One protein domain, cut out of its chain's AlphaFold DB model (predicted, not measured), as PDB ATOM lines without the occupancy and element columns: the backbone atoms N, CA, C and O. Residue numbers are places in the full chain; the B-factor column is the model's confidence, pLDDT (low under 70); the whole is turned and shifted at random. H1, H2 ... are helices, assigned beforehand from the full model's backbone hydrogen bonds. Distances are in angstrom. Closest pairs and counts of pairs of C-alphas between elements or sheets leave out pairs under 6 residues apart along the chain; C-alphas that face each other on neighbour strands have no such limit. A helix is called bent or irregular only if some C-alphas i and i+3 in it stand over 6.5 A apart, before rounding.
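What this domain is: This is residues 14 to 174 of the 388 residues of an uncharacterized protein of Fluoribacter gormanii (UniProt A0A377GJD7). Two long helical rods, H4b and H7, lie side by side and run opposite ways along the longest axis; at one end H1, H3 and the steeply angled arm H4a make a cluster, and toward the other end come H5 and H6. The short H2 lies near the middle, close to both rods, while residues 110 to 116 and the loop 137 to 142 stick out. The printed part has 161 residues with seven named helices, H1 to H7 in chain order, and no named strand: the class is all helix. The whole is loose, with a radius of gyration of the C-alphas of 20.9 A, and elongated, spanning 70 by 36 by 21 A.

Where its parts are: Find C-alpha 14 at (96.993, 65.417, 112.135); there H1 begins, residues 14 to 26, 18.2 A long. Next come H2, residues 32 to 36, 5.6 A, and H3, residues 42 to 52, 15.4 A. H4, residues 65 to 109, was assigned as one helix by its hydrogen bonds but is bent: C-alphas 78 and 81 are 8.1 A apart. Its arm H4a, residues 65 to 78, is 20.0 A long; H4b, residues 81 to 109, starts at C-alpha 81 (125.554, 78.572, 119.218), is 40.5 A long and is irregular, with C-alphas 83 and 86 6.7 A apart. H5, residues 114 to 123, 15.6 A, is neither bent nor irregular, but only just: C-alphas 115 and 118 are 6.0 A apart. H6 is residues 126 to 131, 9.1 A; H7, residues 148 to 172, runs 35.4 A to C-alpha 172 at (109.921, 78.560, 126.875).

How they stand to each other: Look first at Asn 18 and Gly 66, the closest C-alphas of H1 and H4a, 5.1 A apart; these touch at a steep tilt of 54 degrees, the same way. H1 touches H3 with residues 25 to 26 alone, about perpendicular at 84 degrees; the closest C-alphas, of Arg 26 and Leu 51, are 5.2 A apart. H2 only just touches H7, with 3 pairs of C-alphas within 8 A, the closest those of Ala 33 and Glu 162 at 7.5 A. H4a and H4b stand at a steep tilt of 64 degrees. H4b and H7 touch at a shallow tilt of 23 degrees, opposite ways, closest at the C-alphas of Ser 95 and Ala 156, 6.0 A. H5 and H6 are close but not clearly touching, closest at the C-alphas of Ile 121 and Leu 127, 7.4 A; H4b and H6 are apart. In H1, H2, H3, H4a, H6 and H7 every O i to N i+4 pair is within hydrogen-bond range; H4b has 23 of 25, and H5 2 of 6, beside 4 of 7 O i to N i+3 pairs.

The domain as a whole: The two C-alphas farthest apart, of Asp 14 and Pro 113, are 70.0 A apart. The printed part has no cut. The links H3 to H4, 12 residues, and H6 to H7, 16 residues, are long. The mean pLDDT of the printed part is 86.9; look for values under 70 at residues 117 to 143.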
ATOM      1  N   ASP A  14      96.254  64.346 112.795       95.44
ATOM      2  CA  ASP A  14      96.993  65.417 112.135       95.44
ATOM      3  C   ASP A  14      96.417  66.804 112.465       95.44
ATOM      4  O   ASP A  14      97.162  67.695 112.865       95.44
ATOM      5  N   LYS A  15      95.087  66.979 112.418       96.06
ATOM      6  CA  LYS A  15      94.426  68.244 112.795       96.06
ATOM      7  C   LYS A  15      94.666  68.598 114.260       96.06
ATOM      8  O   LYS A  15      94.985  69.745 114.572       96.06
ATOM      9  N   LEU A  16      94.530  67.618 115.154       95.81
ATOM     10  CA  LEU A  16      94.774  67.813 116.582       95.81
ATOM     11  C   LEU A  16      96.243  68.164 116.850       95.81
ATOM     12  O   LEU A  16      96.524  69.109 117.582       95.81
ATOM     13  N   HIS A  17      97.182  67.461 116.213       96.19
ATOM     14  CA  HIS A  17      98.604  67.776 116.308       96.19
ATOM     15  C   HIS A  17      98.917  69.173 115.770       96.19
ATOM     16  O   HIS A  17      99.602  69.939 116.440       96.19
ATOM     17  N   ASN A  18      98.357  69.540 114.616       97.19
ATOM     18  CA  ASN A  18      98.519  70.863 114.027       97.19
ATOM     19  C   ASN A  18      98.038  71.973 114.978       97.19
ATOM     20  O   ASN A  18      98.733  72.969 115.177       97.19
ATOM     21  N   LYS A  19      96.877  71.781 115.621       96.56
ATOM     22  CA  LYS A  19      96.363  72.701 116.647       96.56
ATOM     23  C   LYS A  19      97.283  72.773 117.870       96.56
ATOM     24  O   LYS A  19      97.572  73.865 118.355       96.56
ATOM     25  N   ASN A  20      97.789  71.638 118.343       96.44
ATOM     26  CA  ASN A  20      98.718  71.615 119.472       96.44
ATOM     27  C   ASN A  20     100.037  72.334 119.136       96.44
ATOM     28  O   ASN A  20     100.546  73.081 119.967       96.44
ATOM     29  N   CYS A  21     100.559  72.181 117.915       97.25
ATOM     30  CA  CYS A  21     101.733  72.915 117.439       97.25
ATOM     31  C   CYS A  21     101.479  74.426 117.369       97.25
ATOM     32  O   CYS A  21     102.341  75.199 117.777       97.25
ATOM     33  N   PHE A  22     100.295  74.862 116.925       97.19
ATOM     34  CA  PHE A  22      99.898  76.273 116.990       97.19
ATOM     35  C   PHE A  22      99.939  76.811 118.428       97.19
ATOM     36  O   PHE A  22     100.624  77.802 118.691       97.19
ATOM     37  N   ASN A  23      99.264  76.131 119.363       96.56
ATOM     38  CA  ASN A  23      99.233  76.524 120.774       96.56
ATOM     39  C   ASN A  23     100.644  76.561 121.377       96.56
ATOM     40  O   ASN A  23     100.984  77.486 122.111       96.56
ATOM     41  N   TYR A  24     101.485  75.583 121.039       97.31
ATOM     42  CA  TYR A  24     102.874  75.530 121.474       97.31
ATOM     43  C   TYR A  24     103.680  76.736 120.971       97.31
ATOM     44  O   TYR A  24     104.266  77.470 121.768       97.31
ATOM     45  N   LEU A  25     103.692  76.962 119.650       96.94
ATOM     46  CA  LEU A  25     104.484  78.010 118.995       96.94
ATOM     47  C   LEU A  25     104.070  79.415 119.451       96.94
ATOM     48  O   LEU A  25     104.923  80.286 119.618       96.94
ATOM     49  N   ARG A  26     102.774  79.627 119.697       96.06
ATOM     50  CA  ARG A  26     102.227  80.885 120.222       96.06
ATOM     51  C   ARG A  26     102.742  81.224 121.625       96.06
ATOM     52  O   ARG A  26     102.841  82.400 121.957       96.06
ATOM     53  N   ASN A  27     103.080  80.223 122.434       96.25
ATOM     54  CA  ASN A  27     103.544  80.410 123.812       96.25
ATOM     55  C   ASN A  27     105.075  80.477 123.954       96.25
ATOM     56  O   ASN A  27     105.587  80.685 125.054       96.25
ATOM     57  N   ILE A  28     105.826  80.345 122.854       96.94
ATOM     58  CA  ILE A  28     107.280  80.553 122.860       96.94
ATOM     59  C   ILE A  28     107.579  82.037 123.065       96.94
ATOM     60  O   ILE A  28     107.011  82.893 122.390       96.94
ATOM     61  N   LYS A  29     108.515  82.355 123.961       96.81
ATOM     62  CA  LYS A  29     108.966  83.727 124.210       96.81
ATOM     63  C   LYS A  29     110.068  84.092 123.220       96.81
ATOM     64  O   LYS A  29     111.194  83.643 123.378       96.81
ATOM     65  N   LEU A  30     109.766  84.898 122.203       95.25
ATOM     66  CA  LEU A  30     110.750  85.297 121.186       95.25
ATOM     67  C   LEU A  30     111.337  86.689 121.487       95.25
ATOM     68  O   LEU A  30     110.647  87.690 121.281       95.25
ATOM     69  N   PRO A  31     112.591  86.786 121.968       94.31
ATOM     70  CA  PRO A  31     113.236  88.058 122.252       94.31
ATOM     71  C   PRO A  31     113.565  88.798 120.958       94.31
ATOM     72  O   PRO A  31     113.718  88.198 119.886       94.31
ATOM     73  N   LYS A  32     113.719  90.119 121.070       88.06
ATOM     74  CA  LYS A  32     114.034  90.973 119.922       88.06
ATOM     75  C   LYS A  32     115.341  90.558 119.272       88.06
ATOM     76  O   LYS A  32     115.377  90.490 118.050       88.06
ATOM     77  N   ALA A  33     116.363  90.194 120.047       86.44
ATOM     78  CA  ALA A  33     117.625  89.706 119.504       86.44
ATOM     79  C   ALA A  33     117.431  88.527 118.538       86.44
ATOM     80  O   ALA A  33     118.034  88.511 117.473       86.44
ATOM     81  N   VAL A  34     116.543  87.575 118.837       89.12
ATOM     82  CA  VAL A  34     116.322  86.408 117.964       89.12
ATOM     83  C   VAL A  34     115.616  86.799 116.657       89.12
ATOM     84  O   VAL A  34     115.931  86.255 115.598       89.12
ATOM     85  N   ILE A  35     114.690  87.763 116.702       85.12
ATOM     86  CA  ILE A  35     113.928  88.210 115.523       85.12
ATOM     87  C   ILE A  35     114.731  89.217 114.678       85.12
ATOM     88  O   ILE A  35     114.840  89.077 113.460       85.12
ATOM     89  N   GLU A  36     115.297  90.244 115.310       78.25
ATOM     90  CA  GLU A  36     115.894  91.409 114.650       78.25
ATOM     91  C   GLU A  36     117.313  91.150 114.137       78.25
ATOM     92  O   GLU A  36     117.704  91.715 113.112       78.25
ATOM     93  N   LEU A  37     118.081  90.253 114.772       74.44
ATOM     94  CA  LEU A  37     119.443  89.927 114.326       74.44
ATOM     95  C   LEU A  37     119.473  89.072 113.048       74.44
ATOM     96  O   LEU A  37     120.544  88.632 112.632       74.44
ATOM     97  N   LYS A  38     118.316  88.856 112.397       80.50
ATOM     98  CA  LYS A  38     118.159  87.957 111.238       80.50
ATOM     99  C   LYS A  38     118.692  86.558 111.540       80.50
ATOM    100  O   LYS A  38     119.187  85.863 110.657       80.50
ATOM    101  N   SER A  39     118.594  86.175 112.810       89.12
ATOM    102  CA  SER A  39     119.050  84.892 113.316       89.12
ATOM    103  C   SER A  39     118.113  83.760 112.928       89.12
ATOM    104  O   SER A  39     118.482  82.617 113.126       89.12
ATOM    105  N   LEU A  40     116.928  84.065 112.388       94.06
ATOM    106  CA  LEU A  40     115.973  83.110 111.835       94.06
ATOM    107  C   LEU A  40     115.759  83.364 110.332       94.06
ATOM    108  O   LEU A  40     115.860  84.512 109.885       94.06
ATOM    109  N   PRO A  41     115.385  82.333 109.548       95.88
ATOM    110  CA  PRO A  41     114.957  82.517 108.166       95.88
ATOM    111  C   PRO A  41     113.787  83.517 108.079       95.88
ATOM    112  O   PRO A  41     112.877  83.438 108.909       95.88
ATOM    113  N   PRO A  42     113.753  84.433 107.088       94.75
ATOM    114  CA  PRO A  42     112.742  85.496 107.023       94.75
ATOM    115  C   PRO A  42     111.289  85.002 107.075       94.75
ATOM    116  O   PRO A  42     110.466  85.582 107.787       94.75
ATOM    117  N   ASP A  43     110.980  83.910 106.373       95.75
ATOM    118  CA  ASP A  43     109.627  83.340 106.331       95.75
ATOM    119  C   ASP A  43     109.218  82.769 107.694       95.75
ATOM    120  O   ASP A  43     108.103  82.995 108.166       95.75
ATOM    121  N   MET A  44     110.155  82.104 108.375       96.31
ATOM    122  CA  MET A  44     109.966  81.569 109.724       96.31
ATOM    123  C   MET A  44     109.794  82.696 110.746       96.31
ATOM    124  O   MET A  44     108.861  82.657 111.543       96.31
ATOM    125  N   ALA A  45     110.641  83.729 110.694       95.19
ATOM    126  CA  ALA A  45     110.531  84.899 111.562       95.19
ATOM    127  C   ALA A  45     109.181  85.607 111.382       95.19
ATOM    128  O   ALA A  45     108.541  85.978 112.366       95.19
ATOM    129  N   THR A  46     108.717  85.745 110.136       94.44
ATOM    130  CA  THR A  46     107.419  86.348 109.810       94.44
ATOM    131  C   THR A  46     106.266  85.505 110.354       94.44
ATOM    132  O   THR A  46     105.373  86.041 111.013       94.44
ATOM    133  N   ALA A  47     106.300  84.187 110.134       95.25
ATOM    134  CA  ALA A  47     105.280  83.268 110.627       95.25
ATOM    135  C   ALA A  47     105.204  83.274 112.160       95.25
ATOM    136  O   ALA A  47     104.131  83.489 112.724       95.25
ATOM    137  N   LEU A  48     106.344  83.137 112.840       95.25
ATOM    138  CA  LEU A  48     106.419  83.162 114.299       95.25
ATOM    139  C   LEU A  48     105.987  84.515 114.877       95.25
ATOM    140  O   LEU A  48     105.204  84.552 115.821       95.25
ATOM    141  N   SER A  49     106.408  85.631 114.275       93.25
ATOM    142  CA  SER A  49     105.967  86.968 114.703       93.25
ATOM    143  C   SER A  49     104.455  87.138 114.561       93.25
ATOM    144  O   SER A  49     103.820  87.758 115.411       93.25
ATOM    145  N   SER A  50     103.853  86.556 113.517       93.31
ATOM    146  CA  SER A  50     102.400  86.609 113.324       93.31
ATOM    147  C   SER A  50     101.618  85.829 114.386       93.31
ATOM    148  O   SER A  50     100.488  86.206 114.680       93.31
ATOM    149  N   LEU A  51     102.227  84.797 114.985       93.81
ATOM    150  CA  LEU A  51     101.658  84.029 116.099       93.81
ATOM    151  C   LEU A  51     101.748  84.769 117.437       93.81
ATOM    152  O   LEU A  51     100.906  84.565 118.307       93.81
ATOM    153  N   GLN A  52     102.752  85.633 117.602       91.00
ATOM    154  CA  GLN A  52     102.938  86.449 118.808       91.00
ATOM    155  C   GLN A  52     101.989  87.659 118.866       91.00
ATOM    156  O   GLN A  52     101.821  88.272 119.924       91.00
ATOM    157  N   ASP A  53     101.351  88.020 117.747       88.88
ATOM    158  CA  ASP A  53     100.370  89.103 117.714       88.88
ATOM    159  C   ASP A  53      99.089  88.684 118.446       88.88
ATOM    160  O   ASP A  53      98.234  87.985 117.906       88.88
ATOM    161  N   LYS A  54      98.931  89.172 119.682       78.19
ATOM    162  CA  LYS A  54      97.763  88.902 120.536       78.19
ATOM    163  C   LYS A  54      96.424  89.270 119.893       78.19
ATOM    164  O   LYS A  54      95.399  88.810 120.371       78.19
ATOM    165  N   LYS A  55      96.406  90.096 118.839       80.56
ATOM    166  CA  LYS A  55      95.174  90.447 118.117       80.56
ATOM    167  C   LYS A  55      94.722  89.360 117.141       80.56
ATOM    168  O   LYS A  55      93.560  89.366 116.745       80.56
ATOM    169  N   LYS A  56      95.617  88.457 116.737       72.06
ATOM    170  CA  LYS A  56      95.305  87.287 115.913       72.06
ATOM    171  C   LYS A  56      95.115  86.088 116.831       72.06
ATOM    172  O   LYS A  56      96.036  85.313 117.065       72.06
ATOM    173  N   GLU A  57      93.926  85.965 117.407       70.75
ATOM    174  CA  GLU A  57      93.635  84.856 118.322       70.75
ATOM    175  C   GLU A  57      93.279  83.552 117.600       70.75
ATOM    176  O   GLU A  57      93.308  82.489 118.225       70.75
ATOM    177  N   ASP A  58      93.012  83.617 116.295       89.00
ATOM    178  CA  ASP A  58      92.381  82.520 115.578       89.00
ATOM    179  C   ASP A  58      93.400  81.544 114.979       89.00
ATOM    180  O   ASP A  58      94.261  81.897 114.172       89.00
ATOM    181  N   TYR A  59      93.251  80.280 115.368       94.81
ATOM    182  CA  TYR A  59      93.894  79.132 114.740       94.81
ATOM    183  C   TYR A  59      93.437  78.993 113.278       94.81
ATOM    184  O   TYR A  59      92.241  78.846 113.022       94.81
ATOM    185  N   ASP A  60      94.379  78.981 112.326       95.62
ATOM    186  CA  ASP A  60      94.093  78.688 110.917       95.62
ATOM    187  C   ASP A  60      94.263  77.181 110.639       95.62
ATOM    188  O   ASP A  60      95.393  76.696 110.535       95.62
ATOM    189  N   PRO A  61      93.175  76.409 110.467       95.62
ATOM    190  CA  PRO A  61      93.270  74.969 110.246       95.62
ATOM    191  C   PRO A  61      93.936  74.587 108.916       95.62
ATOM    192  O   PRO A  61      94.254  73.415 108.728       95.62
ATOM    193  N   SER A  62      94.121  75.531 107.986       96.38
ATOM    194  CA  SER A  62      94.784  75.293 106.701       96.38
ATOM    195  C   SER A  62      96.299  75.515 106.741       96.38
ATOM    196  O   SER A  62      97.006  75.043 105.849       96.38
ATOM    197  N   TYR A  63      96.809  76.193 107.772       96.94
ATOM    198  CA  TYR A  63      98.236  76.447 107.920       96.94
ATOM    199  C   TYR A  63      98.945  75.243 108.576       96.94
ATOM    200  O   TYR A  63      98.476  74.744 109.605       96.94
ATOM    201  N   PRO A  64     100.084  74.767 108.035       97.44
ATOM    202  CA  PRO A  64     100.798  73.597 108.550       97.44
ATOM    203  C   PRO A  64     101.741  73.969 109.708       97.44
ATOM    204  O   PRO A  64     102.964  74.022 109.567       97.44
ATOM    205  N   TYR A  65     101.182  74.242 110.887       97.56
ATOM    206  CA  TYR A  65     101.947  74.571 112.093       97.56
ATOM    207  C   TYR A  65     102.861  73.437 112.564       97.56
ATOM    208  O   TYR A  65     103.903  73.724 113.149       97.56
ATOM    209  N   GLY A  66     102.519  72.169 112.308       96.81
ATOM    210  CA  GLY A  66     103.421  71.045 112.581       96.81
ATOM    211  C   GLY A  66     104.701  71.122 111.744       96.81
ATOM    212  O   GLY A  66     105.804  70.928 112.258       96.81
ATOM    213  N   ASP A  67     104.581  71.517 110.475       97.25
ATOM    214  CA  ASP A  67     105.740  71.723 109.604       97.25
ATOM    215  C   ASP A  67     106.576  72.923 110.050       97.25
ATOM    216  O   ASP A  67     107.807  72.843 110.024       97.25
ATOM    217  N   LEU A  68     105.931  74.017 110.476       97.44
ATOM    218  CA  LEU A  68     106.622  75.182 111.036       97.44
ATOM    219  C   LEU A  68     107.379  74.812 112.318       97.44
ATOM    220  O   LEU A  68     108.543  75.178 112.458       97.44
ATOM    221  N   TYR A  69     106.750  74.053 113.219       97.44
ATOM    222  CA  TYR A  69     107.367  73.566 114.454       97.44
ATOM    223  C   TYR A  69     108.621  72.734 114.172       97.44
ATOM    224  O   TYR A  69     109.695  73.029 114.699       97.44
ATOM    225  N   LYS A  70     108.508  71.738 113.287       95.69
ATOM    226  CA  LYS A  70     109.630  70.868 112.925       95.69
ATOM    227  C   LYS A  70     110.786  71.658 112.307       95.69
ATOM    228  O   LYS A  70     111.936  71.461 112.694       95.69
ATOM    229  N   GLN A  71     110.488  72.557 111.367       96.38
ATOM    230  CA  GLN A  71     111.498  73.415 110.737       96.38
ATOM    231  C   GLN A  71     112.177  74.331 111.755       96.38
ATOM    232  O   GLN A  71     113.394  74.495 111.716       96.38
ATOM    233  N   PHE A  72     111.402  74.904 112.676       96.88
ATOM    234  CA  PHE A  72     111.913  75.772 113.724       96.88
ATOM    235  C   PHE A  72     112.901  75.040 114.636       96.88
ATOM    236  O   PHE A  72     114.023  75.509 114.807       96.88
ATOM    237  N   PHE A  73     112.544  73.864 115.155       96.25
ATOM    238  CA  PHE A  73     113.432  73.085 116.024       96.25
ATOM    239  C   PHE A  73     114.685  72.570 115.313       96.25
ATOM    240  O   PHE A  73     115.777  72.637 115.882       96.25
ATOM    241  N   ALA A  74     114.549  72.100 114.070       95.44
ATOM    242  CA  ALA A  74     115.694  71.693 113.261       95.44
ATOM    243  C   ALA A  74     116.684  72.855 113.093       95.44
ATOM    244  O   ALA A  74     117.867  72.710 113.398       95.44
ATOM    245  N   TYR A  75     116.172  74.025 112.707       96.81
ATOM    246  CA  TYR A  75     116.983  75.218 112.515       96.81
ATOM    247  C   TYR A  75     117.627  75.705 113.818       96.81
ATOM    248  O   TYR A  75     118.813  76.039 113.826       96.81
ATOM    249  N   LEU A  76     116.874  75.731 114.924       96.62
ATOM    250  CA  LEU A  76     117.401  76.142 116.222       96.62
ATOM    251  C   LEU A  76     118.576  75.272 116.647       96.62
ATOM    252  O   LEU A  76     119.612  75.816 117.000       96.62
ATOM    253  N   GLU A  77     118.451  73.947 116.602       95.25
ATOM    254  CA  GLU A  77     119.543  73.069 117.030       95.25
ATOM    255  C   GLU A  77     120.814  73.229 116.197       95.25
ATOM    256  O   GLU A  77     121.910  73.118 116.738       95.25
ATOM    257  N   GLU A  78     120.673  73.472 114.894       96.06
ATOM    258  CA  GLU A  78     121.810  73.682 113.994       96.06
ATOM    259  C   GLU A  78     122.500  75.031 114.227       96.06
ATOM    260  O   GLU A  78     123.685  75.173 113.942       96.06
ATOM    261  N   ASN A  79     121.776  76.022 114.758       96.88
ATOM    262  CA  ASN A  79     122.246  77.406 114.851       96.88
ATOM    263  C   ASN A  79     122.308  77.943 116.289       96.88
ATOM    264  O   ASN A  79     122.602  79.125 116.484       96.88
ATOM    265  N   ILE A  80     122.063  77.111 117.306       96.62
ATOM    266  CA  ILE A  80     121.883  77.567 118.693       96.62
ATOM    267  C   ILE A  80     123.110  78.292 119.251       96.62
ATOM    268  O   ILE A  80     122.965  79.263 119.991       96.62
ATOM    269  N   GLU A  81     124.313  77.894 118.833       96.50
ATOM    270  CA  GLU A  81     125.554  78.572 119.218       96.50
ATOM    271  C   GLU A  81     125.571  80.036 118.769       96.50
ATOM    272  O   GLU A  81     126.012  80.920 119.497       96.50
ATOM    273  N   THR A  82     125.047  80.321 117.575       95.19
ATOM    274  CA  THR A  82     124.976  81.692 117.058       95.19
ATOM    275  C   THR A  82     123.771  82.439 117.624       95.19
ATOM    276  O   THR A  82     123.902  83.602 117.997       95.19
ATOM    277  N   ILE A  83     122.610  81.779 117.688       95.88
ATOM    278  CA  ILE A  83     121.342  82.383 118.123       95.88
ATOM    279  C   ILE A  83     121.387  82.757 119.605       95.88
ATOM    280  O   ILE A  83     120.906  83.825 119.976       95.88
ATOM    281  N   TYR A  84     121.949  81.888 120.445       96.06
ATOM    282  CA  TYR A  84     121.914  82.034 121.896       96.06
ATOM    283  C   TYR A  84     123.304  82.266 122.491       96.06
ATOM    284  O   TYR A  84     123.511  83.308 123.102       96.06
ATOM    285  N   ASP A  85     124.274  81.363 122.300       96.25
ATOM    286  CA  ASP A  85     125.541  81.446 123.051       96.25
ATOM    287  C   ASP A  85     126.348  82.695 122.688       96.25
ATOM    288  O   ASP A  85     126.779  83.448 123.564       96.25
ATOM    289  N   LYS A  86     126.505  82.962 121.388       94.75
ATOM    290  CA  LYS A  86     127.186  84.156 120.891       94.75
ATOM    291  C   LYS A  86     126.425  85.428 121.262       94.75
ATOM    292  O   LYS A  86     127.040  86.376 121.738       94.75
ATOM    293  N   ALA A  87     125.101  85.442 121.098       93.94
ATOM    294  CA  ALA A  87     124.276  86.592 121.468       93.94
ATOM    295  C   ALA A  87     124.386  86.909 122.972       93.94
ATOM    296  O   ALA A  87     124.625  88.056 123.350       93.94
ATOM    297  N   LYS A  88     124.299  85.886 123.833       95.38
ATOM    298  CA  LYS A  88     124.472  86.005 125.287       95.38
ATOM    299  C   LYS A  88     125.888  86.470 125.639       95.38
ATOM    300  O   LYS A  88     126.046  87.326 126.508       95.38
ATOM    301  N   TYR A  89     126.922  85.969 124.959       95.88
ATOM    302  CA  TYR A  89     128.304  86.428 125.137       95.88
ATOM    303  C   TYR A  89     128.487  87.911 124.772       95.88
ATOM    304  O   TYR A  89     129.066  88.668 125.557       95.88
ATOM    305  N   ASP A  90     127.970  88.340 123.620       93.31
ATOM    306  CA  ASP A  90     128.074  89.722 123.147       93.31
ATOM    307  C   ASP A  90     127.345  90.685 124.105       93.31
ATOM    308  O   ASP A  90     127.895  91.722 124.490       93.31
ATOM    309  N   LEU A  91     126.145  90.313 124.572       93.19
ATOM    310  CA  LEU A  91     125.373  91.092 125.547       93.19
ATOM    311  C   LEU A  91     126.070  91.189 126.912       93.19
ATOM    312  O   LEU A  91     126.131  92.276 127.485       93.19
ATOM    313  N   ASN A  92     126.635  90.089 127.418       95.56
ATOM    314  CA  ASN A  92     127.409  90.091 128.663       95.56
ATOM    315  C   ASN A  92     128.672  90.950 128.550       95.56
ATOM    316  O   ASN A  92     128.993  91.705 129.468       95.56
ATOM    317  N   THR A  93     129.371  90.875 127.417       95.44
ATOM    318  CA  THR A  93     130.563  91.691 127.156       95.44
ATOM    319  C   THR A  93     130.219  93.181 127.166       95.44
ATOM    320  O   THR A  93     130.916  93.984 127.791       95.44
ATOM    321  N   GLU A  94     129.116  93.559 126.517       93.00
ATOM    322  CA  GLU A  94     128.652  94.945 126.528       93.00
ATOM    323  C   GLU A  94     128.155  95.369 127.920       93.00
ATOM    324  O   GLU A  94     128.451  96.481 128.353       93.00
ATOM    325  N   SER A  95     127.471  94.491 128.659       94.44
ATOM    326  CA  SER A  95     127.037  94.755 130.037       94.44
ATOM    327  C   SER A  95     128.228  95.030 130.961       94.44
ATOM    328  O   SER A  95     128.261  96.066 131.627       94.44
ATOM    329  N   ALA A  96     129.267  94.189 130.917       94.81
ATOM    330  CA  ALA A  96     130.494  94.385 131.688       94.81
ATOM    331  C   ALA A  96     131.190  95.711 131.341       94.81
ATOM    332  O   ALA A  96     131.653  96.433 132.225       94.81
ATOM    333  N   ARG A  97     131.217  96.082 130.054       93.31
ATOM    334  CA  ARG A  97     131.746  97.379 129.614       93.31
ATOM    335  C   ARG A  97     130.956  98.552 130.203       93.31
ATOM    336  O   ARG A  97     131.567  99.554 130.577       93.31
ATOM    337  N   ILE A  98     129.629  98.449 130.276       91.81
ATOM    338  CA  ILE A  98     128.768  99.480 130.872       91.81
ATOM    339  C   ILE A  98     128.997  99.617 132.376       91.81
ATOM    340  O   ILE A  98     129.075 100.745 132.859       91.81
ATOM    341  N   GLU A  99     129.180  98.517 133.104       94.00
ATOM    342  CA  GLU A  99     129.495  98.581 134.538       94.00
ATOM    343  C   GLU A  99     130.849  99.257 134.795       94.00
ATOM    344  O   GLU A  99     130.917 100.207 135.572       94.00
ATOM    345  N   VAL A 100     131.896  98.914 134.033       93.31
ATOM    346  CA  VAL A 100     133.195  99.614 134.126       93.31
ATOM    347  C   VAL A 100     133.047 101.118 133.861       93.31
ATOM    348  O   VAL A 100     133.683 101.947 134.512       93.31
ATOM    349  N   GLN A 101     132.195 101.506 132.908       88.56
ATOM    350  CA  GLN A 101     131.932 102.920 132.624       88.56
ATOM    351  C   GLN A 101     131.190 103.623 133.764       88.56
ATOM    352  O   GLN A 101     131.491 104.786 134.043       88.56
ATOM    353  N   LYS A 102     130.253 102.941 134.428       91.94
ATOM    354  CA  LYS A 102     129.561 103.466 135.610       91.94
ATOM    355  C   LYS A 102     130.538 103.695 136.757       91.94
ATOM    356  O   LYS A 102     130.518 104.779 137.337       91.94
ATOM    357  N   ASP A 103     131.442 102.755 137.011       91.75
ATOM    358  CA  ASP A 103     132.460 102.881 138.060       91.75
ATOM    359  C   ASP A 103     133.409 104.065 137.796       91.75
ATOM    360  O   ASP A 103     133.692 104.883 138.681       91.75
ATOM    361  N   ILE A 104     133.857 104.231 136.543       88.56
ATOM    362  CA  ILE A 104     134.662 105.393 136.129       88.56
ATOM    363  C   ILE A 104     133.878 106.695 136.332       88.56
ATOM    364  O   ILE A 104     134.426 107.666 136.852       88.56
ATOM    365  N   LEU A 105     132.598 106.742 135.960       86.50
ATOM    366  CA  LEU A 105     131.780 107.937 136.150       86.50
ATOM    367  C   LEU A 105     131.618 108.285 137.638       86.50
ATOM    368  O   LEU A 105     131.787 109.444 138.015       86.50
ATOM    369  N   GLN A 106     131.334 107.292 138.484       89.50
ATOM    370  CA  GLN A 106     131.153 107.471 139.926       89.50
ATOM    371  C   GLN A 106     132.436 107.971 140.599       89.50
ATOM    372  O   GLN A 106     132.398 108.927 141.374       89.50
ATOM    373  N   SER A 107     133.590 107.393 140.253       89.00
ATOM    374  CA  SER A 107     134.888 107.876 140.747       89.00
ATOM    375  C   SER A 107     135.201 109.306 140.290       89.00
ATOM    376  O   SER A 107     135.744 110.097 141.061       89.00
ATOM    377  N   GLN A 108     134.812 109.697 139.071       84.94
ATOM    378  CA  GLN A 108     135.036 111.056 138.565       84.94
ATOM    379  C   GLN A 108     134.076 112.099 139.145       84.94
ATOM    380  O   GLN A 108     134.466 113.262 139.271       84.94
ATOM    381  N   GLN A 109     132.852 111.716 139.521       82.75
ATOM    382  CA  GLN A 109     131.913 112.613 140.207       82.75
ATOM    383  C   GLN A 109     132.475 113.130 141.537       82.75
ATOM    384  O   GLN A 109     132.149 114.243 141.942       82.75
ATOM    385  N   GLN A 110     133.372 112.375 142.173       83.56
ATOM    386  CA  GLN A 110     134.078 112.815 143.377       83.56
ATOM    387  C   GLN A 110     135.174 113.859 143.092       83.56
ATOM    388  O   GLN A 110     135.597 114.559 144.008       83.56
ATOM    389  N   ILE A 111     135.636 113.979 141.839       84.19
ATOM    390  CA  ILE A 111     136.822 114.769 141.466       84.19
ATOM    391  C   ILE A 111     136.459 116.026 140.660       84.19
ATOM    392  O   ILE A 111     137.078 117.073 140.852       84.19
ATOM    393  N   PHE A 112     135.472 115.958 139.757       74.31
ATOM    394  CA  PHE A 112     135.196 117.034 138.797       74.31
ATOM    395  C   PHE A 112     133.786 117.632 138.918       74.31
ATOM    396  O   PHE A 112     132.804 116.887 138.953       74.31
ATOM    397  N   PRO A 113     133.649 118.973 138.857       75.75
ATOM    398  CA  PRO A 113     132.349 119.635 138.801       75.75
ATOM    399  C   PRO A 113     131.600 119.342 137.487       75.75
ATOM    400  O   PRO A 113     132.198 119.153 136.423       75.75
ATOM    401  N   SER A 114     130.265 119.366 137.553       70.62
ATOM    402  CA  SER A 114     129.331 118.883 136.515       70.62
ATOM    403  C   SER A 114     129.535 119.456 135.103       70.62
ATOM    404  O   SER A 114     129.270 118.780 134.108       70.62
ATOM    405  N   HIS A 115     130.048 120.682 134.972       73.94
ATOM    406  CA  HIS A 115     130.274 121.317 133.669       73.94
ATOM    407  C   HIS A 115     131.480 120.739 132.899       73.94
ATOM    408  O   HIS A 115     131.476 120.752 131.667       73.94
ATOM    409  N   LEU A 116     132.494 120.198 133.590       71.75
ATOM    410  CA  LEU A 116     133.670 119.576 132.958       71.75
ATOM    411  C   LEU A 116     133.404 118.133 132.516       71.75
ATOM    412  O   LEU A 116     133.989 117.676 131.531       71.75
ATOM    413  N   GLN A 117     132.465 117.453 133.177       68.06
ATOM    414  CA  GLN A 117     132.072 116.081 132.850       68.06
ATOM    415  C   GLN A 117     131.568 115.977 131.399       68.06
ATOM    416  O   GLN A 117     131.996 115.095 130.656       68.06
ATOM    417  N   ARG A 118     130.767 116.947 130.927       66.00
ATOM    418  CA  ARG A 118     130.238 116.959 129.545       66.00
ATOM    419  C   ARG A 118     131.323 117.001 128.467       66.00
ATOM    420  O   ARG A 118     131.156 116.383 127.418       66.00
ATOM    421  N   ARG A 119     132.432 117.711 128.704       66.69
ATOM    422  CA  ARG A 119     133.541 117.784 127.738       66.69
ATOM    423  C   ARG A 119     134.327 116.479 127.671       66.69
ATOM    424  O   ARG A 119     134.689 116.062 126.576       66.69
ATOM    425  N   PHE A 120     134.538 115.816 128.804       66.31
ATOM    426  CA  PHE A 120     135.238 114.530 128.856       66.31
ATOM    427  C   PHE A 120     134.474 113.411 128.135       66.31
ATOM    428  O   PHE A 120     135.074 112.617 127.410       66.31
ATOM    429  N   ILE A 121     133.145 113.395 128.253       63.22
ATOM    430  CA  ILE A 121     132.279 112.383 127.626       63.22
ATOM    431  C   ILE A 121     132.358 112.440 126.093       63.22
ATOM    432  O   ILE A 121     132.405 111.404 125.432       63.22
ATOM    433  N   GLY A 122     132.428 113.645 125.516       63.16
ATOM    434  CA  GLY A 122     132.587 113.812 124.069       63.16
ATOM    435  C   GLY A 122     133.921 113.276 123.534       63.16
ATOM    436  O   GLY A 122     133.974 112.797 122.405       63.16
ATOM    437  N   VAL A 123     134.984 113.311 124.344       62.25
ATOM    438  CA  VAL A 123     136.345 112.914 123.937       62.25
ATOM    439  C   VAL A 123     136.534 111.394 123.934       62.25
ATOM    440  O   VAL A 123     137.278 110.875 123.108       62.25
ATOM    441  N   LEU A 124     135.832 110.654 124.794       64.00
ATOM    442  CA  LEU A 124     135.994 109.199 124.928       64.00
ATOM    443  C   LEU A 124     135.264 108.369 123.849       64.00
ATOM    444  O   LEU A 124     135.158 107.152 123.981       64.00
ATOM    445  N   GLY A 125     134.722 108.994 122.795       64.31
ATOM    446  CA  GLY A 125     133.947 108.289 121.757       64.31
ATOM    447  C   GLY A 125     132.621 107.707 122.271       64.31
ATOM    448  O   GLY A 125     132.016 106.837 121.646       64.31
ATOM    449  N   PHE A 126     132.161 108.184 123.429       63.94
ATOM    450  CA  PHE A 126     131.033 107.634 124.173       63.94
ATOM    451  C   PHE A 126     129.683 107.862 123.462       63.94
ATOM    452  O   PHE A 126     128.804 106.999 123.467       63.94
ATOM    453  N   LEU A 127     129.540 108.998 122.772       63.06
ATOM    454  CA  LEU A 127     128.302 109.388 122.088       63.06
ATOM    455  C   LEU A 127     127.902 108.431 120.955       63.06
ATOM    456  O   LEU A 127     126.711 108.201 120.752       63.06
ATOM    457  N   ASP A 128     128.860 107.825 120.253       66.56
ATOM    458  CA  ASP A 128     128.551 106.900 119.155       66.56
ATOM    459  C   ASP A 128     128.001 105.557 119.652       66.56
ATOM    460  O   ASP A 128     127.204 104.921 118.962       66.56
ATOM    461  N   SER A 129     128.352 105.154 120.879       60.84
ATOM    462  CA  SER A 129     127.775 103.963 121.512       60.84
ATOM    463  C   SER A 129     126.358 104.217 122.037       60.84
ATOM    464  O   SER A 129     125.546 103.298 122.011       60.84
ATOM    465  N   ILE A 130     126.026 105.446 122.463       61.72
ATOM    466  CA  ILE A 130     124.649 105.814 122.856       61.72
ATOM    467  C   ILE A 130     123.730 105.879 121.630       61.72
ATOM    468  O   ILE A 130     122.609 105.374 121.672       61.72
ATOM    469  N   LYS A 131     124.201 106.474 120.524       64.56
ATOM    470  CA  LYS A 131     123.401 106.654 119.299       64.56
ATOM    471  C   LYS A 131     122.842 105.344 118.743       64.56
ATOM    472  O   LYS A 131     121.738 105.341 118.212       64.56
ATOM    473  N   LYS A 132     123.573 104.234 118.877       64.19
ATOM    474  CA  LYS A 132     123.147 102.921 118.361       64.19
ATOM    475  C   LYS A 132     121.960 102.298 119.105       64.19
ATOM    476  O   LYS A 132     121.393 101.342 118.599       64.19
ATOM    477  N   ILE A 133     121.587 102.808 120.277       56.00
ATOM    478  CA  ILE A 133     120.660 102.120 121.198       56.00
ATOM    479  C   ILE A 133     119.253 102.722 121.128       56.00
ATOM    480  O   ILE A 133     118.336 102.248 121.782       56.00
ATOM    481  N   GLY A 134     119.054 103.781 120.339       56.94
ATOM    482  CA  GLY A 134     117.733 104.397 120.195       56.94
ATOM    483  C   GLY A 134     117.198 105.042 121.482       56.94
ATOM    484  O   GLY A 134     116.034 105.415 121.524       56.94
ATOM    485  N   VAL A 135     118.033 105.222 122.518       58.66
ATOM    486  CA  VAL A 135     117.653 105.921 123.767       58.66
ATOM    487  C   VAL A 135     117.342 107.399 123.502       58.66
ATOM    488  O   VAL A 135     116.634 108.035 124.275       58.66
ATOM    489  N   ILE A 136     117.845 107.949 122.393       55.69
ATOM    490  CA  ILE A 136     117.549 109.308 121.946       55.69
ATOM    491  C   ILE A 136     116.651 109.204 120.711       55.69
ATOM    492  O   ILE A 136     117.136 108.977 119.601       55.69
ATOM    493  N   ASP A 137     115.340 109.354 120.907       57.75
ATOM    494  CA  ASP A 137     114.388 109.507 119.806       57.75
ATOM    495  C   ASP A 137     114.488 110.931 119.243       57.75
ATOM    496  O   ASP A 137     113.895 111.880 119.758       57.75
ATOM    497  N   TYR A 138     115.270 111.082 118.175       57.59
ATOM    498  CA  TYR A 138     115.444 112.357 117.477       57.59
ATOM    499  C   TYR A 138     114.181 112.828 116.735       57.59
ATOM    500  O   TYR A 138     114.185 113.936 116.195       57.59
ATOM    501  N   ASN A 139     113.105 112.030 116.694       65.31
ATOM    502  CA  ASN A 139     111.844 112.453 116.084       65.31
ATOM    503  C   ASN A 139     111.004 113.342 117.015       65.31
ATOM    504  O   ASN A 139     110.089 114.017 116.537       65.31
ATOM    505  N   ASN A 140     111.324 113.400 118.314       59.50
ATOM    506  CA  ASN A 140     110.697 114.331 119.250       59.50
ATOM    507  C   ASN A 140     111.437 115.675 119.286       59.50
ATOM    508  O   ASN A 140     112.662 115.743 119.366       59.50
ATOM    509  N   LYS A 141     110.667 116.768 119.199       58.03
ATOM    510  CA  LYS A 141     111.160 118.110 118.844       58.03
ATOM    511  C   LYS A 141     112.083 118.794 119.856       58.03
ATOM    512  O   LYS A 141     112.704 119.771 119.464       58.03
ATOM    513  N   GLU A 142     112.251 118.280 121.069       64.69
ATOM    514  CA  GLU A 142     113.354 118.647 121.967       64.69
ATOM    515  C   GLU A 142     113.697 117.421 122.830       64.69
ATOM    516  O   GLU A 142     112.901 117.063 123.699       64.69
ATOM    517  N   PRO A 143     114.818 116.715 122.590       63.16
ATOM    518  CA  PRO A 143     115.183 115.577 123.418       63.16
ATOM    519  C   PRO A 143     115.536 116.074 124.820       63.16
ATOM    520  O   PRO A 143     116.474 116.856 124.995       63.16
ATOM    521  N   GLU A 144     114.791 115.605 125.818       72.19
ATOM    522  CA  GLU A 144     115.162 115.762 127.217       72.19
ATOM    523  C   GLU A 144     116.553 115.143 127.412       72.19
ATOM    524  O   GLU A 144     116.766 113.943 127.216       72.19
ATOM    525  N   VAL A 145     117.547 115.986 127.705       75.12
ATOM    526  CA  VAL A 145     118.934 115.542 127.858       75.12
ATOM    527  C   VAL A 145     119.070 114.904 129.233       75.12
ATOM    528  O   VAL A 145     119.362 115.589 130.215       75.12
ATOM    529  N   LEU A 146     118.854 113.593 129.292       79.75
ATOM    530  CA  LEU A 146     119.046 112.818 130.512       79.75
ATOM    531  C   LEU A 146     120.508 112.902 130.997       79.75
ATOM    532  O   LEU A 146     121.435 112.921 130.172       79.75
ATOM    533  N   PRO A 147     120.743 112.932 132.321       85.06
ATOM    534  CA  PRO A 147     122.065 112.741 132.906       85.06
ATOM    535  C   PRO A 147     122.737 111.449 132.413       85.06
ATOM    536  O   PRO A 147     122.082 110.445 132.129       85.06
ATOM    537  N   LEU A 148     124.066 111.467 132.282       82.31
ATOM    538  CA  LEU A 148     124.802 110.341 131.701       82.31
ATOM    539  C   LEU A 148     124.674 109.051 132.533       82.31
ATOM    540  O   LEU A 148     124.554 107.961 131.979       82.31
ATOM    541  N   ASP A 149     124.722 109.176 133.852       86.94
ATOM    542  CA  ASP A 149     124.498 108.080 134.791       86.94
ATOM    543  C   ASP A 149     123.131 107.428 134.569       86.94
ATOM    544  O   ASP A 149     123.035 106.202 134.523       86.94
ATOM    545  N   GLU A 150     122.090 108.226 134.327       89.31
ATOM    546  CA  GLU A 150     120.760 107.709 134.010       89.31
ATOM    547  C   GLU A 150     120.745 106.945 132.678       89.31
ATOM    548  O   GLU A 150     120.176 105.856 132.599       89.31
ATOM    549  N   ILE A 151     121.417 107.456 131.639       86.50
ATOM    550  CA  ILE A 151     121.538 106.769 130.339       86.50
ATOM    551  C   ILE A 151     122.265 105.426 130.494       86.50
ATOM    552  O   ILE A 151     121.821 104.415 129.947       86.50
ATOM    553  N   LEU A 152     123.373 105.400 131.242       88.38
ATOM    554  CA  LEU A 152     124.136 104.180 131.520       88.38
ATOM    555  C   LEU A 152     123.306 103.163 132.306       88.38
ATOM    556  O   LEU A 152     123.310 101.985 131.956       88.38
ATOM    557  N   ASN A 153     122.557 103.611 133.315       92.19
ATOM    558  CA  ASN A 153     121.664 102.753 134.090       92.19
ATOM    559  C   ASN A 153     120.535 102.179 133.225       92.19
ATOM    560  O   ASN A 153     120.307 100.971 133.262       92.19
ATOM    561  N   LYS A 154     119.886 103.003 132.387       91.44
ATOM    562  CA  LYS A 154     118.863 102.539 131.433       91.44
ATOM    563  C   LYS A 154     119.428 101.507 130.461       91.44
ATOM    564  O   LYS A 154     118.783 100.499 130.195       91.44
ATOM    565  N   LYS A 155     120.649 101.718 129.963       90.31
ATOM    566  CA  LYS A 155     121.324 100.757 129.086       90.31
ATOM    567  C   LYS A 155     121.675  99.455 129.809       90.31
ATOM    568  O   LYS A 155     121.438  98.388 129.255       90.31
ATOM    569  N   ALA A 156     122.225  99.529 131.021       93.69
ATOM    570  CA  ALA A 156     122.540  98.352 131.831       93.69
ATOM    571  C   ALA A 156     121.280  97.519 132.103       93.69
ATOM    572  O   ALA A 156     121.293  96.301 131.934       93.69
ATOM    573  N   GLN A 157     120.178  98.189 132.449       95.12
ATOM    574  CA  GLN A 157     118.883  97.552 132.642       95.12
ATOM    575  C   GLN A 157     118.376  96.895 131.351       95.12
ATOM    576  O   GLN A 157     118.027  95.721 131.387       95.12
ATOM    577  N   ALA A 158     118.405  97.597 130.215       92.12
ATOM    578  CA  ALA A 158     117.973  97.041 128.931       92.12
ATOM    579  C   ALA A 158     118.801  95.811 128.510       92.12
ATOM    580  O   ALA A 158     118.248  94.826 128.034       92.12
ATOM    581  N   LEU A 159     120.124  95.831 128.725       93.31
ATOM    582  CA  LEU A 159     120.992  94.675 128.462       93.31
ATOM    583  C   LEU A 159     120.645  93.487 129.364       93.31
ATOM    584  O   LEU A 159     120.607  92.354 128.894       93.31
ATOM    585  N   LYS A 160     120.372  93.743 130.648       95.81
ATOM    586  CA  LYS A 160     119.939  92.708 131.592       95.81
ATOM    587  C   LYS A 160     118.584  92.116 131.200       95.81
ATOM    588  O   LYS A 160     118.408  90.905 131.269       95.81
ATOM    589  N   GLU A 161     117.639  92.954 130.787       95.50
ATOM    590  CA  GLU A 161     116.330  92.515 130.299       95.50
ATOM    591  C   GLU A 161     116.466  91.645 129.042       95.50
ATOM    592  O   GLU A 161     115.837  90.593 128.977       95.50
ATOM    593  N   GLU A 162     117.337  92.010 128.095       94.75
ATOM    594  CA  GLU A 162     117.579  91.207 126.887       94.75
ATOM    595  C   GLU A 162     118.280  89.871 127.198       94.75
ATOM    596  O   GLU A 162     117.908  88.837 126.645       94.75
ATOM    597  N   LEU A 163     119.249  89.860 128.124       95.88
ATOM    598  CA  LEU A 163     119.877  88.626 128.620       95.88
ATOM    599  C   LEU A 163     118.839  87.689 129.247       95.88
ATOM    600  O   LEU A 163     118.771  86.512 128.896       95.88
ATOM    601  N   ASN A 164     117.986  88.227 130.121       96.81
ATOM    602  CA  ASN A 164     116.894  87.469 130.720       96.81
ATOM    603  C   ASN A 164     115.910  86.968 129.658       96.81
ATOM    604  O   ASN A 164     115.410  85.854 129.775       96.81
ATOM    605  N   ALA A 165     115.640  87.764 128.620       96.69
ATOM    606  CA  ALA A 165     114.745  87.392 127.531       96.69
ATOM    607  C   ALA A 165     115.313  86.249 126.664       96.69
ATOM    608  O   ALA A 165     114.546  85.398 126.215       96.69
ATOM    609  N   LEU A 166     116.638  86.177 126.469       97.06
ATOM    610  CA  LEU A 166     117.297  85.022 125.844       97.06
ATOM    611  C   LEU A 166     117.174  83.756 126.700       97.06
ATOM    612  O   LEU A 166     116.924  82.675 126.171       97.06
ATOM    613  N   ASP A 167     117.326  83.871 128.017       98.00
ATOM    614  CA  ASP A 167     117.171  82.723 128.917       98.00
ATOM    615  C   ASP A 167     115.716  82.246 128.964       98.00
ATOM    616  O   ASP A 167     115.430  81.050 128.879       98.00
ATOM    617  N   ASP A 168     114.780  83.192 129.007       97.69
ATOM    618  CA  ASP A 168     113.347  82.943 128.916       97.69
ATOM    619  C   ASP A 168     112.939  82.289 127.595       97.69
ATOM    620  O   ASP A 168     112.037  81.450 127.591       97.69
ATOM    621  N   PHE A 169     113.605  82.632 126.491       97.88
ATOM    622  CA  PHE A 169     113.406  81.976 125.204       97.88
ATOM    623  C   PHE A 169     113.714  80.485 125.285       97.88
ATOM    624  O   PHE A 169     112.830  79.677 124.998       97.88
ATOM    625  N   ILE A 170     114.917  80.117 125.738       98.06
ATOM    626  CA  ILE A 170     115.313  78.710 125.894       98.06
ATOM    627  C   ILE A 170     114.376  77.989 126.861       98.06
ATOM    628  O   ILE A 170     113.890  76.902 126.551       98.06
ATOM    629  N   CYS A 171     114.051  78.614 127.995       97.62
ATOM    630  CA  CYS A 171     113.121  78.035 128.961       97.62
ATOM    631  C   CYS A 171     111.738  77.801 128.354       97.62
ATOM    632  O   CYS A 171     111.150  76.751 128.585       97.62
ATOM    633  N   SER A 172     111.231  78.713 127.521       97.38
ATOM    634  CA  SER A 172     109.921  78.560 126.875       97.38
ATOM    635  C   SER A 172     109.845  77.410 125.858       97.38
ATOM    636  O   SER A 172     108.747  77.040 125.446       97.38
ATOM    637  N   LEU A 173     110.979  76.807 125.470       96.94
ATOM    638  CA  LEU A 173     111.007  75.584 124.653       96.94
ATOM    639  C   LEU A 173     110.736  74.305 125.474       96.94
ATOM    640  O   LEU A 173     110.480  73.241 124.910       96.94
ATOM    641  N   TYR A 174     110.801  74.383 126.804       96.38
ATOM    642  CA  TYR A 174     110.657  73.232 127.704       96.38
ATOM    643  C   TYR A 174     109.581  73.467 128.771       96.38
ATOM    644  O   TYR A 174     108.690  72.639 128.947       96.38
TER     645      TYR A 174